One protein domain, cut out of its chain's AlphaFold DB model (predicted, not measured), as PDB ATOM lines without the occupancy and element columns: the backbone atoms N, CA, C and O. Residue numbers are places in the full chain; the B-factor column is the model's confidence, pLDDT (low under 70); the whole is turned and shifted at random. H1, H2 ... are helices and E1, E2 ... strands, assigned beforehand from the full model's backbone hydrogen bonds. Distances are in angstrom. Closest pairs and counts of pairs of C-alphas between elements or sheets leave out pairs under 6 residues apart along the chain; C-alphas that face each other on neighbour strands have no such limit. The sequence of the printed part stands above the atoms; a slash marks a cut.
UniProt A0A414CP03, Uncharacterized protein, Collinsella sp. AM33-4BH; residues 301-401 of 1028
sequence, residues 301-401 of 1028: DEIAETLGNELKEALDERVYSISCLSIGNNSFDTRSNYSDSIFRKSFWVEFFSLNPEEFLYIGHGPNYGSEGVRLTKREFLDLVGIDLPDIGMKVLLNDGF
ATOM      1  N   ASP A 301     153.884 155.830 114.344       77.00
ATOM      2  CA  ASP A 301     154.280 155.167 113.089       77.00
ATOM      3  C   ASP A 301     155.262 153.994 113.301       77.00
ATOM      4  O   ASP A 301     155.141 152.982 112.623       77.00
ATOM      5  N   GLU A 302     156.161 154.067 114.290       74.69
ATOM      6  CA  GLU A 302     157.083 152.967 114.646       74.69
ATOM      7  C   GLU A 302     156.335 151.694 115.103       74.69
ATOM      8  O   GLU A 302     156.699 150.573 114.740       74.69
ATOM      9  N   ILE A 303     155.251 151.855 115.876       78.06
ATOM     10  CA  ILE A 303     154.415 150.733 116.336       78.06
ATOM     11  C   ILE A 303     153.646 150.144 115.147       78.06
ATOM     12  O   ILE A 303     153.575 148.924 115.000       78.06
ATOM     13  N   ALA A 304     153.100 151.006 114.283       83.38
ATOM     14  CA  ALA A 304     152.397 150.593 113.070       83.38
ATOM     15  C   ALA A 304     153.304 149.816 112.104       83.38
ATOM     16  O   ALA A 304     152.872 148.827 111.513       83.38
ATOM     17  N   GLU A 305     154.560 150.238 111.962       84.81
ATOM     18  CA  GLU A 305     155.554 149.565 111.130       84.81
ATOM     19  C   GLU A 305     155.922 148.189 111.698       84.81
ATOM     20  O   GLU A 305     155.941 147.208 110.955       84.81
ATOM     21  N   THR A 306     156.111 148.088 113.019       80.44
ATOM     22  CA  THR A 306     156.385 146.813 113.706       80.44
ATOM     23  C   THR A 306     155.252 145.809 113.486       80.44
ATOM     24  O   THR A 306     155.490 144.695 113.024       80.44
ATOM     25  N   LEU A 307     154.005 146.214 113.744       83.12
ATOM     26  CA  LEU A 307     152.836 145.360 113.518       83.12
ATOM     27  C   LEU A 307     152.656 145.012 112.031       83.12
ATOM     28  O   LEU A 307     152.242 143.903 111.699       83.12
ATOM     29  N   GLY A 308     152.958 145.959 111.136       87.31
ATOM     30  CA  GLY A 308     152.895 145.775 109.687       87.31
ATOM     31  C   GLY A 308     153.868 144.710 109.189       87.31
ATOM     32  O   GLY A 308     153.474 143.873 108.379       87.31
ATOM     33  N   ASN A 309     155.102 144.706 109.703       85.44
ATOM     34  CA  ASN A 309     156.119 143.698 109.381       85.44
ATOM     35  C   ASN A 309     155.674 142.293 109.811       85.44
ATOM     36  O   ASN A 309     155.669 141.385 108.987       85.44
ATOM     37  N   GLU A 310     155.214 142.140 111.054       83.38
ATOM     38  CA  GLU A 310     154.738 140.856 111.597       83.38
ATOM     39  C   GLU A 310     153.532 140.312 110.819       83.38
ATOM     40  O   GLU A 310     153.468 139.136 110.453       83.38
ATOM     41  N   LEU A 311     152.568 141.188 110.508       86.81
ATOM     42  CA  LEU A 311     151.415 140.809 109.699       86.81
ATOM     43  C   LEU A 311     151.835 140.426 108.274       86.81
ATOM     44  O   LEU A 311     151.270 139.493 107.703       86.81
ATOM     45  N   LYS A 312     152.812 141.130 107.691       87.62
ATOM     46  CA  LYS A 312     153.328 140.824 106.353       87.62
ATOM     47  C   LYS A 312     153.988 139.454 106.304       87.62
ATOM     48  O   LYS A 312     153.688 138.688 105.392       87.62
ATOM     49  N   GLU A 313     154.843 139.157 107.274       84.88
ATOM     50  CA  GLU A 313     155.557 137.885 107.368       84.88
ATOM     51  C   GLU A 313     154.575 136.712 107.474       84.88
ATOM     52  O   GLU A 313     154.626 135.780 106.672       84.88
ATOM     53  N   ALA A 314     153.580 136.819 108.359       83.25
ATOM     54  CA  ALA A 314     152.568 135.776 108.515       83.25
ATOM     55  C   ALA A 314     151.657 135.609 107.279       83.25
ATOM     56  O   ALA A 314     151.139 134.520 107.021       83.25
ATOM     57  N   LEU A 315     151.450 136.669 106.488       85.44
ATOM     58  CA  LEU A 315     150.764 136.566 105.196       85.44
ATOM     59  C   LEU A 315     151.646 135.897 104.131       85.44
ATOM     60  O   LEU A 315     151.128 135.102 103.345       85.44
ATOM     61  N   ASP A 316     152.947 136.191 104.106       85.12
ATOM     62  CA  ASP A 316     153.892 135.673 103.110       85.12
ATOM     63  C   ASP A 316     154.153 134.176 103.247       85.12
ATOM     64  O   ASP A 316     154.187 133.484 102.225       85.12
ATOM     65  N   GLU A 317     154.241 133.674 104.481       80.50
ATOM     66  CA  GLU A 317     154.343 132.237 104.785       80.50
ATOM     67  C   GLU A 317     153.161 131.438 104.216       80.50
ATOM     68  O   GLU A 317     153.290 130.271 103.840       80.50
ATOM     69  N   ARG A 318     151.992 132.075 104.080       78.62
ATOM     70  CA  ARG A 318     150.814 131.457 103.458       78.62
ATOM     71  C   ARG A 318     150.791 131.658 101.957       78.62
ATOM     72  O   ARG A 318     150.690 130.701 101.190       78.62
ATOM     73  N   VAL A 319     150.760 132.923 101.546       82.44
ATOM     74  CA  VAL A 319     150.535 133.338 100.165       82.44
ATOM     75  C   VAL A 319     151.255 134.665  99.911       82.44
ATOM     76  O   VAL A 319     150.685 135.745 100.073       82.44
ATOM     77  N   TYR A 320     152.477 134.581  99.381       83.31
ATOM     78  CA  TYR A 320     153.296 135.745  98.999       83.31
ATOM     79  C   TYR A 320     152.612 136.724  98.018       83.31
ATOM     80  O   TYR A 320     153.038 137.869  97.862       83.31
ATOM     81  N   SER A 321     151.572 136.278  97.299       83.81
ATOM     82  CA  SER A 321     150.862 137.086  96.302       83.81
ATOM     83  C   SER A 321     149.783 138.003  96.890       83.81
ATOM     84  O   SER A 321     149.135 138.720  96.127       83.81
ATOM     85  N   ILE A 322     149.553 137.990  98.209       86.38
ATOM     86  CA  ILE A 322     148.612 138.915  98.855       86.38
ATOM     87  C   ILE A 322     149.198 140.333  98.804       86.38
ATOM     88  O   ILE A 322     150.109 140.681  99.554       86.38
ATOM     89  N   SER A 323     148.670 141.163  97.906       86.94
ATOM     90  CA  SER A 323     149.159 142.528  97.669       86.94
ATOM     91  C   SER A 323     148.428 143.607  98.466       86.94
ATOM     92  O   SER A 323     148.960 144.699  98.635       86.94
ATOM     93  N   CYS A 324     147.207 143.343  98.939       90.12
ATOM     94  CA  CYS A 324     146.437 144.318  99.707       90.12
ATOM     95  C   CYS A 324     145.428 143.666 100.658       90.12
ATOM     96  O   CYS A 324     144.987 142.532 100.449       90.12
ATOM     97  N   LEU A 325     145.046 144.422 101.685       91.62
ATOM     98  CA  LEU A 325     143.928 144.146 102.581       91.62
ATOM     99  C   LEU A 325     142.935 145.305 102.498       91.62
ATOM    100  O   LEU A 325     143.352 146.458 102.436       91.62
ATOM    101  N   SER A 326     141.635 145.024 102.531       90.12
ATOM    102  CA  SER A 326     140.612 146.078 102.539       90.12
ATOM    103  C   SER A 326     139.730 146.017 103.779       90.12
ATOM    104  O   SER A 326     139.244 144.946 104.150       90.12
ATOM    105  N   ILE A 327     139.472 147.178 104.382       89.50
ATOM    106  CA  ILE A 327     138.515 147.366 105.476       89.50
ATOM    107  C   ILE A 327     137.476 148.380 104.990       89.50
ATOM    108  O   ILE A 327     137.794 149.511 104.624       89.50
ATOM    109  N   GLY A 328     136.215 147.954 104.893       84.44
ATOM    110  CA  GLY A 328     135.168 148.765 104.266       84.44
ATOM    111  C   GLY A 328     135.505 149.134 102.813       84.44
ATOM    112  O   GLY A 328     135.621 148.256 101.959       84.44
ATOM    113  N   ASN A 329     135.637 150.436 102.539       82.00
ATOM    114  CA  ASN A 329     135.981 150.971 101.213       82.00
ATOM    115  C   ASN A 329     137.476 151.293 101.051       82.00
ATOM    116  O   ASN A 329     137.903 151.627  99.943       82.00
ATOM    117  N   ASN A 330     138.248 151.210 102.134       87.88
ATOM    118  CA  ASN A 330     139.659 151.561 102.152       87.88
ATOM    119  C   ASN A 330     140.492 150.314 101.851       87.88
ATOM    120  O   ASN A 330     140.208 149.228 102.357       87.88
ATOM    121  N   SER A 331     141.501 150.470 100.996       88.69
ATOM    122  CA  SER A 331     142.418 149.407 100.587       88.69
ATOM    123  C   SER A 331     143.823 149.793 101.024       88.69
ATOM    124  O   SER A 331     144.281 150.889 100.715       88.69
ATOM    125  N   PHE A 332     144.501 148.873 101.694       91.88
ATOM    126  CA  PHE A 332     145.830 149.052 102.259       91.88
ATOM    127  C   PHE A 332     146.797 148.074 101.604       91.88
ATOM    128  O   PHE A 332     146.551 146.867 101.586       91.88
ATOM    129  N   ASP A 333     147.889 148.586 101.047       91.25
ATOM    130  CA  ASP A 333     148.921 147.767 100.414       91.25
ATOM    131  C   ASP A 333     149.733 146.991 101.465       91.25
ATOM    132  O   ASP A 333     149.973 147.469 102.580       91.25
ATOM    133  N   THR A 334     150.175 145.784 101.114       88.50
ATOM    134  CA  THR A 334     151.053 144.965 101.964       88.50
ATOM    135  C   THR A 334     152.538 145.317 101.798       88.50
ATOM    136  O   THR A 334     153.393 144.671 102.401       88.50
ATOM    137  N   ARG A 335     152.878 146.347 101.011       85.38
ATOM    138  CA  ARG A 335     154.228 146.908 100.828       85.38
ATOM    139  C   ARG A 335     154.329 148.307 101.445       85.38
ATOM    140  O   ARG A 335     153.422 149.127 101.330       85.38
ATOM    141  N   SER A 336     155.480 148.621 102.038       82.19
ATOM    142  CA  SER A 336     155.711 149.851 102.819       82.19
ATOM    143  C   SER A 336     155.801 151.152 102.004       82.19
ATOM    144  O   SER A 336     155.664 152.245 102.562       82.19
ATOM    145  N   ASN A 337     155.986 151.053 100.682       82.88
ATOM    146  CA  ASN A 337     156.188 152.202  99.787       82.88
ATOM    147  C   ASN A 337     154.921 153.040  99.540       82.88
ATOM    148  O   ASN A 337     155.014 154.120  98.956       82.88
ATOM    149  N   TYR A 338     153.750 152.559  99.956       80.00
ATOM    150  CA  TYR A 338     152.475 153.232  99.729       80.00
ATOM    151  C   TYR A 338     152.009 154.001 100.973       80.00
ATOM    152  O   TYR A 338     152.226 153.573 102.113       80.00
ATOM    153  N   SER A 339     151.360 155.148 100.739       78.38
ATOM    154  CA  SER A 339     150.787 156.007 101.787       78.38
ATOM    155  C   SER A 339     149.668 155.318 102.564       78.38
ATOM    156  O   SER A 339     149.536 155.546 103.761       78.38
ATOM    157  N   ASP A 340     148.916 154.446 101.893       85.06
ATOM    158  CA  ASP A 340     147.862 153.622 102.475       85.06
ATOM    159  C   ASP A 340     148.339 152.169 102.473       85.06
ATOM    160  O   ASP A 340     148.119 151.413 101.528       85.06
ATOM    161  N   SER A 341     149.082 151.801 103.515       90.44
ATOM    162  CA  SER A 341     149.645 150.460 103.684       90.44
ATOM    163  C   SER A 341     149.505 149.968 105.118       90.44
ATOM    164  O   SER A 341     149.276 150.751 106.042       90.44
ATOM    165  N   ILE A 342     149.681 148.659 105.310       90.38
ATOM    166  CA  ILE A 342     149.626 148.009 106.631       90.38
ATOM    167  C   ILE A 342     150.737 148.472 107.592       90.38
ATOM    168  O   ILE A 342     150.698 148.155 108.773       90.38
ATOM    169  N   PHE A 343     151.717 149.242 107.108       90.12
ATOM    170  CA  PHE A 343     152.806 149.824 107.904       90.12
ATOM    171  C   PHE A 343     152.470 151.219 108.443       90.12
ATOM    172  O   PHE A 343     153.312 151.877 109.049       90.12
ATOM    173  N   ARG A 344     151.261 151.723 108.170       88.31
ATOM    174  CA  ARG A 344     150.828 153.073 108.544       88.31
ATOM    175  C   ARG A 344     149.733 153.006 109.590       88.31
ATOM    176  O   ARG A 344     148.917 152.086 109.612       88.31
ATOM    177  N   LYS A 345     149.677 154.034 110.437       89.25
ATOM    178  CA  LYS A 345     148.691 154.115 111.520       89.25
ATOM    179  C   LYS A 345     147.234 154.040 111.054       89.25
ATOM    180  O   LYS A 345     146.397 153.533 111.791       89.25
ATOM    181  N   SER A 346     146.932 154.514 109.842       88.00
ATOM    182  CA  SER A 346     145.574 154.530 109.280       88.00
ATOM    183  C   SER A 346     144.953 153.133 109.223       88.00
ATOM    184  O   SER A 346     143.831 152.956 109.690       88.00
ATOM    185  N   PHE A 347     145.707 152.135 108.750       91.25
ATOM    186  CA  PHE A 347     145.260 150.742 108.712       91.25
ATOM    187  C   PHE A 347     144.921 150.216 110.109       91.25
ATOM    188  O   PHE A 347     143.843 149.673 110.334       91.25
ATOM    189  N   TRP A 348     145.833 150.399 111.063       90.00
ATOM    190  CA  TRP A 348     145.701 149.844 112.409       90.00
ATOM    191  C   TRP A 348     144.570 150.479 113.213       90.00
ATOM    192  O   TRP A 348     143.884 149.775 113.951       90.00
ATOM    193  N   VAL A 349     144.328 151.781 113.043       88.12
ATOM    194  CA  VAL A 349     143.172 152.456 113.652       88.12
ATOM    195  C   VAL A 349     141.866 151.821 113.168       88.12
ATOM    196  O   VAL A 349     140.991 151.524 113.985       88.12
ATOM    197  N   GLU A 350     141.739 151.541 111.868       89.25
ATOM    198  CA  GLU A 350     140.567 150.845 111.323       89.25
ATOM    199  C   GLU A 350     140.500 149.387 111.791       89.25
ATOM    200  O   GLU A 350     139.455 148.933 112.253       89.25
ATOM    201  N   PHE A 351     141.622 148.668 111.760       90.38
ATOM    202  CA  PHE A 351     141.702 147.264 112.160       90.38
ATOM    203  C   PHE A 351     141.330 147.034 113.632       90.38
ATOM    204  O   PHE A 351     140.599 146.093 113.957       90.38
ATOM    205  N   PHE A 352     141.802 147.882 114.549       87.88
ATOM    206  CA  PHE A 352     141.454 147.780 115.969       87.88
ATOM    207  C   PHE A 352     140.037 148.266 116.273       87.88
ATOM    208  O   PHE A 352     139.448 147.793 117.242       87.88
ATOM    209  N   SER A 353     139.465 149.124 115.424       87.56
ATOM    210  CA  SER A 353     138.059 149.528 115.527       87.56
ATOM    211  C   SER A 353     137.086 148.415 115.122       87.56
ATOM    212  O   SER A 353     135.925 148.464 115.520       87.56
ATOM    213  N   LEU A 354     137.548 147.408 114.365       87.94
ATOM    214  CA  LEU A 354     136.721 146.268 113.974       87.94
ATOM    215  C   LEU A 354     136.378 145.367 115.165       87.94
ATOM    216  O   LEU A 354     137.268 144.848 115.858       87.94
ATOM    217  N   ASN A 355     135.088 145.084 115.324       85.88
ATOM    218  CA  ASN A 355     134.603 144.028 116.208       85.88
ATOM    219  C   ASN A 355     134.967 142.633 115.649       85.88
ATOM    220  O   ASN A 355     135.103 142.477 114.435       85.88
ATOM    221  N   PRO A 356     135.071 141.574 116.480       85.75
ATOM    222  CA  PRO A 356     135.448 140.230 116.015       85.75
ATOM    223  C   PRO A 356     134.570 139.638 114.895       85.75
ATOM    224  O   PRO A 356     135.057 138.828 114.112       85.75
ATOM    225  N   GLU A 357     133.297 140.044 114.821       89.56
ATOM    226  CA  GLU A 357     132.324 139.608 113.800       89.56
ATOM    227  C   GLU A 357     132.280 140.519 112.561       89.56
ATOM    228  O   GLU A 357     131.577 140.223 111.594       89.56
ATOM    229  N   GLU A 358     132.979 141.655 112.584       90.75
ATOM    230  CA  GLU A 358     133.054 142.563 111.441       90.75
ATOM    231  C   GLU A 358     134.083 142.075 110.425       90.75
ATOM    232  O   GLU A 358     134.944 141.246 110.721       90.75
ATOM    233  N   PHE A 359     133.957 142.557 109.190       89.81
ATOM    234  CA  PHE A 359     134.602 141.943 108.037       89.81
ATOM    235  C   PHE A 359     135.773 142.765 107.516       89.81
ATOM    236  O   PHE A 359     135.689 143.989 107.411       89.81
ATOM    237  N   LEU A 360     136.800 142.054 107.068       92.31
ATOM    238  CA  LEU A 360     137.841 142.565 106.191       92.31
ATOM    239  C   LEU A 360     137.998 141.655 104.969       92.31
ATOM    240  O   LEU A 360     137.460 140.546 104.920       92.31
ATOM    241  N   TYR A 361     138.725 142.139 103.970       90.19
ATOM    242  CA  TYR A 361     138.962 141.424 102.722       90.19
ATOM    243  C   TYR A 361     140.458 141.204 102.522       90.19
ATOM    244  O   TYR A 361     141.245 142.143 102.639       90.19
ATOM    245  N   ILE A 362     140.837 139.978 102.169       89.12
ATOM    246  CA  ILE A 362     142.139 139.694 101.562       89.12
ATOM    247  C   ILE A 362     142.002 139.999 100.069       89.12
ATOM    248  O   ILE A 362     141.274 139.303  99.357       89.12
ATOM    249  N   GLY A 363     142.670 141.051  99.599       85.75
ATOM    250  CA  GLY A 363     142.442 141.651  98.285       85.75
ATOM    251  C   GLY A 363     141.528 142.879  98.345       85.75
ATOM    252  O   GLY A 363     141.346 143.505  99.394       85.75
ATOM    253  N   HIS A 364     140.951 143.245  97.200       81.56
ATOM    254  CA  HIS A 364     140.101 144.427  97.103       81.56
ATOM    255  C   HIS A 364     138.685 144.188  97.650       81.56
ATOM    256  O   HIS A 364     138.102 143.116  97.486       81.56
ATOM    257  N   GLY A 365     138.125 145.218  98.288       74.75
ATOM    258  CA  GLY A 365     136.740 145.228  98.754       74.75
ATOM    259  C   GLY A 365     135.698 145.251  97.617       74.75
ATOM    260  O   GLY A 365     136.045 145.401  96.444       74.75
ATOM    261  N   PRO A 366     134.399 145.183  97.956       63.97
ATOM    262  CA  PRO A 366     133.297 144.908  97.019       63.97
ATOM    263  C   PRO A 366     133.074 145.969  95.924       63.97
ATOM    264  O   PRO A 366     132.351 145.722  94.965       63.97
ATOM    265  N   ASN A 367     133.689 147.150  96.038       66.81
ATOM    266  CA  ASN A 367     133.555 148.229  95.050       66.81
ATOM    267  C   ASN A 367     134.565 148.142  93.894       66.81
ATOM    268  O   ASN A 367     134.446 148.884  92.918       66.81
ATOM    269  N   TYR A 368     135.552 147.255  93.988       61.59
ATOM    270  CA  TYR A 368     136.519 146.987  92.929       61.59
ATOM    271  C   TYR A 368     136.094 145.673  92.279       61.59
ATOM    272  O   TYR A 368     136.004 144.668  92.967       61.59
ATOM    273  N   GLY A 369     135.786 145.669  90.979       58.66
ATOM    274  CA  GLY A 369     135.091 144.573  90.273       58.66
ATOM    275  C   GLY A 369     135.723 143.164  90.295       58.66
ATOM    276  O   GLY A 369     135.242 142.290  89.580       58.66
ATOM    277  N   SER A 370     136.771 142.933  91.088       62.38
ATOM    278  CA  SER A 370     137.303 141.631  91.497       62.38
ATOM    279  C   SER A 370     137.193 141.499  93.024       62.38
ATOM    280  O   SER A 370     137.988 142.100  93.749       62.38
ATOM    281  N   GLU A 371     136.216 140.733  93.513       64.12
ATOM    282  CA  GLU A 371     136.002 140.556  94.955       64.12
ATOM    283  C   GLU A 371     137.160 139.771  95.590       64.12
ATOM    284  O   GLU A 371     137.460 138.643  95.192       64.12
ATOM    285  N   GLY A 372     137.817 140.378  96.581       80.06
ATOM    286  CA  GLY A 372     138.731 139.681  97.480       80.06
ATOM    287  C   GLY A 372     138.003 138.691  98.395       80.06
ATOM    288  O   GLY A 372     136.773 138.664  98.484       80.06
ATOM    289  N   VAL A 373     138.764 137.875  99.124       87.94
ATOM    290  CA  VAL A 373     138.197 136.904 100.071       87.94
ATOM    291  C   VAL A 373     137.726 137.641 101.319       87.94
ATOM    292  O   VAL A 373     138.540 138.187 102.063       87.94
ATOM    293  N   ARG A 374     136.412 137.648 101.554       90.44
ATOM    294  CA  ARG A 374     135.795 138.230 102.749       90.44
ATOM    295  C   ARG A 374     135.947 137.294 103.944       90.44
ATOM    296  O   ARG A 374     135.519 136.146 103.872       90.44
ATOM    297  N   LEU A 375     136.472 137.816 105.044       91.62
ATOM    298  CA  LEU A 375     136.622 137.109 106.314       91.62
ATOM    299  C   LEU A 375     136.128 138.002 107.448       91.62
ATOM    300  O   LEU A 375     136.287 139.223 107.398       91.62
ATOM    301  N   THR A 376     135.537 137.415 108.483       92.12
ATOM    302  CA  THR A 376     135.415 138.114 109.769       92.12
ATOM    303  C   THR A 376     136.806 138.366 110.352       92.12
ATOM    304  O   THR A 376     137.759 137.646 110.045       92.12
ATOM    305  N   LYS A 377     136.949 139.362 111.230       90.06
ATOM    306  CA  LYS A 377     138.209 139.608 111.946       90.06
ATOM    307  C   LYS A 377     138.676 138.362 112.697       90.06
ATOM    308  O   LYS A 377     139.865 138.057 112.662       90.06
ATOM    309  N   ARG A 378     137.755 137.613 113.314       87.75
ATOM    310  CA  ARG A 378     138.073 136.331 113.957       87.75
ATOM    311  C   ARG A 378     138.634 135.315 112.963       87.75
ATOM    312  O   ARG A 378     139.713 134.793 113.200       87.75
ATOM    313  N   GLU A 379     137.952 135.074 111.845       89.00
ATOM    314  CA  GLU A 379     138.419 134.119 110.827       89.00
ATOM    315  C   GLU A 379     139.762 134.533 110.222       89.00
ATOM    316  O   GLU A 379     140.603 133.681 109.959       89.00
ATOM    317  N   PHE A 380     139.992 135.833 110.028       89.31
ATOM    318  CA  PHE A 380     141.280 136.347 109.570       89.31
ATOM    319  C   PHE A 380     142.394 136.108 110.594       89.31
ATOM    320  O   PHE A 380     143.485 135.688 110.222       89.31
ATOM    321  N   LEU A 381     142.132 136.337 111.881       85.88
ATOM    322  CA  LEU A 381     143.105 136.087 112.945       85.88
ATOM    323  C   LEU A 381     143.341 134.592 113.184       85.88
ATOM    324  O   LEU A 381     144.464 134.210 113.494       85.88
ATOM    325  N   ASP A 382     142.335 133.739 112.992       84.31
ATOM    326  CA  ASP A 382     142.493 132.279 113.022       84.31
ATOM    327  C   ASP A 382     143.271 131.771 111.805       84.31
ATOM    328  O   ASP A 382     144.064 130.834 111.918       84.31
ATOM    329  N   LEU A 383     143.081 132.419 110.650       83.19
ATOM    330  CA  LEU A 383     143.881 132.201 109.457       83.19
ATOM    331  C   LEU A 383     145.332 132.577 109.781       83.19
ATOM    332  O   LEU A 383     146.157 131.697 109.961       83.19
ATOM    333  N   VAL A 384     145.652 133.852 109.957       77.44
ATOM    334  CA  VAL A 384     147.040 134.325 110.101       77.44
ATOM    335  C   VAL A 384     147.709 133.823 111.395       77.44
ATOM    336  O   VAL A 384     148.909 133.579 111.434       77.44
ATOM    337  N   GLY A 385     146.943 133.593 112.461       64.25
ATOM    338  CA  GLY A 385     147.464 133.326 113.801       64.25
ATOM    339  C   GLY A 385     148.058 131.942 114.053       64.25
ATOM    340  O   GLY A 385     148.502 131.698 115.177       64.25
ATOM    341  N   ILE A 386     148.046 131.032 113.077       57.59
ATOM    342  CA  ILE A 386     148.817 129.775 113.147       57.59
ATOM    343  C   ILE A 386     150.288 130.032 112.794       57.59
ATOM    344  O   ILE A 386     151.158 129.399 113.384       57.59
ATOM    345  N   ASP A 387     150.542 131.002 111.910       59.41
ATOM    346  CA  ASP A 387     151.866 131.274 111.337       59.41
ATOM    347  C   ASP A 387     152.474 132.587 111.844       59.41
ATOM    348  O   ASP A 387     153.549 132.966 111.405       59.41
ATOM    349  N   LEU A 388     151.815 133.276 112.788       64.19
ATOM    350  CA  LEU A 388     152.440 134.371 113.533       64.19
ATOM    351  C   LEU A 388     153.605 133.808 114.366       64.19
ATOM    352  O   LEU A 388     153.344 133.053 115.314       64.19
ATOM    353  N   PRO A 389     154.864 134.180 114.067       61.38
ATOM    354  CA  PRO A 389     156.025 133.672 114.801       61.38
ATOM    355  C   PRO A 389     156.038 134.168 116.256       61.38
ATOM    356  O   PRO A 389     156.460 133.445 117.170       61.38
ATOM    357  N   ASP A 390     155.535 135.390 116.474       72.75
ATOM    358  CA  ASP A 390     155.441 136.044 117.776       72.75
ATOM    359  C   ASP A 390     154.042 135.887 118.411       72.75
ATOM    360  O   ASP A 390     153.027 136.465 118.001       72.75
ATOM    361  N   ILE A 391     153.986 135.096 119.485       72.88
ATOM    362  CA  ILE A 391     152.760 134.821 120.243       72.88
ATOM    363  C   ILE A 391     152.310 136.045 121.056       72.88
ATOM    364  O   ILE A 391     151.114 136.189 121.324       72.88
ATOM    365  N   GLY A 392     153.227 136.937 121.430       75.94
ATOM    366  CA  GLY A 392     152.910 138.225 122.041       75.94
ATOM    367  C   GLY A 392     152.149 139.131 121.073       75.94
ATOM    368  O   GLY A 392     151.096 139.661 121.434       75.94
ATOM    369  N   MET A 393     152.597 139.228 119.819       77.69
ATOM    370  CA  MET A 393     151.911 139.997 118.771       77.69
ATOM    371  C   MET A 393     150.534 139.426 118.452       77.69
ATOM    372  O   MET A 393     149.573 140.180 118.298       77.69
ATOM    373  N   LYS A 394     150.379 138.097 118.472       79.44
ATOM    374  CA  LYS A 394     149.057 137.463 118.365       79.44
ATOM    375  C   LYS A 394     148.088 137.948 119.448       79.44
ATOM    376  O   LYS A 394     146.904 138.119 119.164       79.44
ATOM    377  N   VAL A 395     148.550 138.172 120.681       79.00
ATOM    378  CA  VAL A 395     147.700 138.738 121.746       79.00
ATOM    379  C   VAL A 395     147.303 140.175 121.414       79.00
ATOM    380  O   VAL A 395     146.125 140.500 121.516       79.00
ATOM    381  N   LEU A 396     148.238 141.004 120.944       82.50
ATOM    382  CA  LEU A 396     147.949 142.394 120.566       82.50
ATOM    383  C   LEU A 396     146.968 142.506 119.398       82.50
ATOM    384  O   LEU A 396     146.061 143.331 119.434       82.50
ATOM    385  N   LEU A 397     147.104 141.661 118.375       80.62
ATOM    386  CA  LEU A 397     146.199 141.657 117.224       80.62
ATOM    387  C   LEU A 397     144.762 141.263 117.605       80.62
ATOM    388  O   LEU A 397     143.810 141.769 117.007       80.62
ATOM    389  N   ASN A 398     144.602 140.393 118.608       78.50
ATOM    390  CA  ASN A 398     143.296 139.989 119.133       78.50
ATOM    391  C   ASN A 398     142.690 141.041 120.073       78.50
ATOM    392  O   ASN A 398     141.542 141.443 119.884       78.50
ATOM    393  N   ASP A 399     143.461 141.487 121.067       76.81
ATOM    394  CA  ASP A 399     142.957 142.248 122.221       76.81
ATOM    395  C   ASP A 399     143.174 143.772 122.094       76.81
ATOM    396  O   ASP A 399     142.701 144.554 122.930       76.81
ATOM    397  N   GLY A 400     143.889 144.208 121.051       80.00
ATOM    398  CA  GLY A 400     144.265 145.600 120.809       80.00
ATOM    399  C   GLY A 400     145.197 146.176 121.879       80.00
ATOM    400  O   GLY A 400     145.815 145.454 122.658       80.00
ATOM    401  N   PHE A 401     145.271 147.507 121.932       80.00
ATOM    402  CA  PHE A 401     146.057 148.260 122.914       80.00
ATOM    403  C   PHE A 401     145.167 148.767 124.058       80.00
ATOM    404  O   PHE A 401     144.775 149.931 124.108       80.00
TER     405      PHE A 401
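What this domain is: This is residues 301 to 401 of the 1028 residues of an uncharacterized protein of Collinsella sp. AM33-4BH (UniProt A0A414CP03). A small, twisted four-stranded sheet makes one wall, with helices H2 and H3 over one of its faces and no named helix on the other. The long helix H1 runs past these two, from the first residue of H2 to the last of H3, and H4 lies farther from the sheet, near H1, H2 and H3. The 101 printed residues have four named helices and four named strands, in the order H1 E1 E2 H2 E3 E4 H3 H4; the sheet's order is E2 E1 E3 E4, all antiparallel, and the class is mixed. The whole is compact and rounded, with a radius of gyration of the C-alphas of 12.3 A and spans of 37 by 29 by 26 A.

Where its parts are: H1, residues 301 to 319, begins with C-alpha 301 at (154.280, 155.167, 113.089) and is 25.6 A long. E1, residues 324 to 327, and E2, residues 330 to 333, form a hairpin. H2, residues 345 to 353, is 12.3 A long. E3, residues 359 to 362, begins with C-alpha 359 at (134.602, 141.943, 108.037) and forms a hairpin with E4, residues 373 to 376. H3, residues 377 to 384, follows E4 directly and is 10.5 A long. H4, residues 391 to 399, is 12.5 A long and ends with C-alpha 399 at (142.957, 142.248, 122.221).

How they stand to each other: In the sheet, N 325 and O 332 are 2.9 A apart between E1 and E2, N 326 and O 361 are 2.9 A apart between E1 and E3, and N 360 and O 375 are 2.9 A apart between E3 and E4, within hydrogen-bond range. H2 and H3 are on the same face, making two layers, helices on one face of a sheet. E2, H2 and E3 form a split strand-helix-strand unit, two strands running the same way with E1 between them, and its crossover is right-handed. H2 has a height over the sheet of 9.9 A; H3 has 7.9 A and lies over E4. H1 and H2 only just touch, with 3 pairs of C-alphas within 8 A, only at their ends; the closest C-alphas are those of Ala 304 and Lys 345, 5.3 A. With residues 311 to 315 alone, H1 only just touches H3, also with 3 pairs; the closest C-alphas are those of Ala 314 and Val 384, 5.9 A. H4 is close to H3 but not clearly touching, at a shallow tilt of 15 degrees, opposite ways; the closest C-alphas are those of Leu 381 and Asn 398, 7.3 A. Every O i to N i+4 pair is within hydrogen-bond range in H2, H3 and H4, and 14 of 15 are in H1.

The domain as a whole: The two C-alphas farthest apart are those of Gly 369 and Gly 392, 37.0 A. The printed part has no cut, and its one long link is E2 to H2, with 11 residues. The mean pLDDT of the printed part is 82.5; residues 366 to 371 and 385 to 389 are under 70.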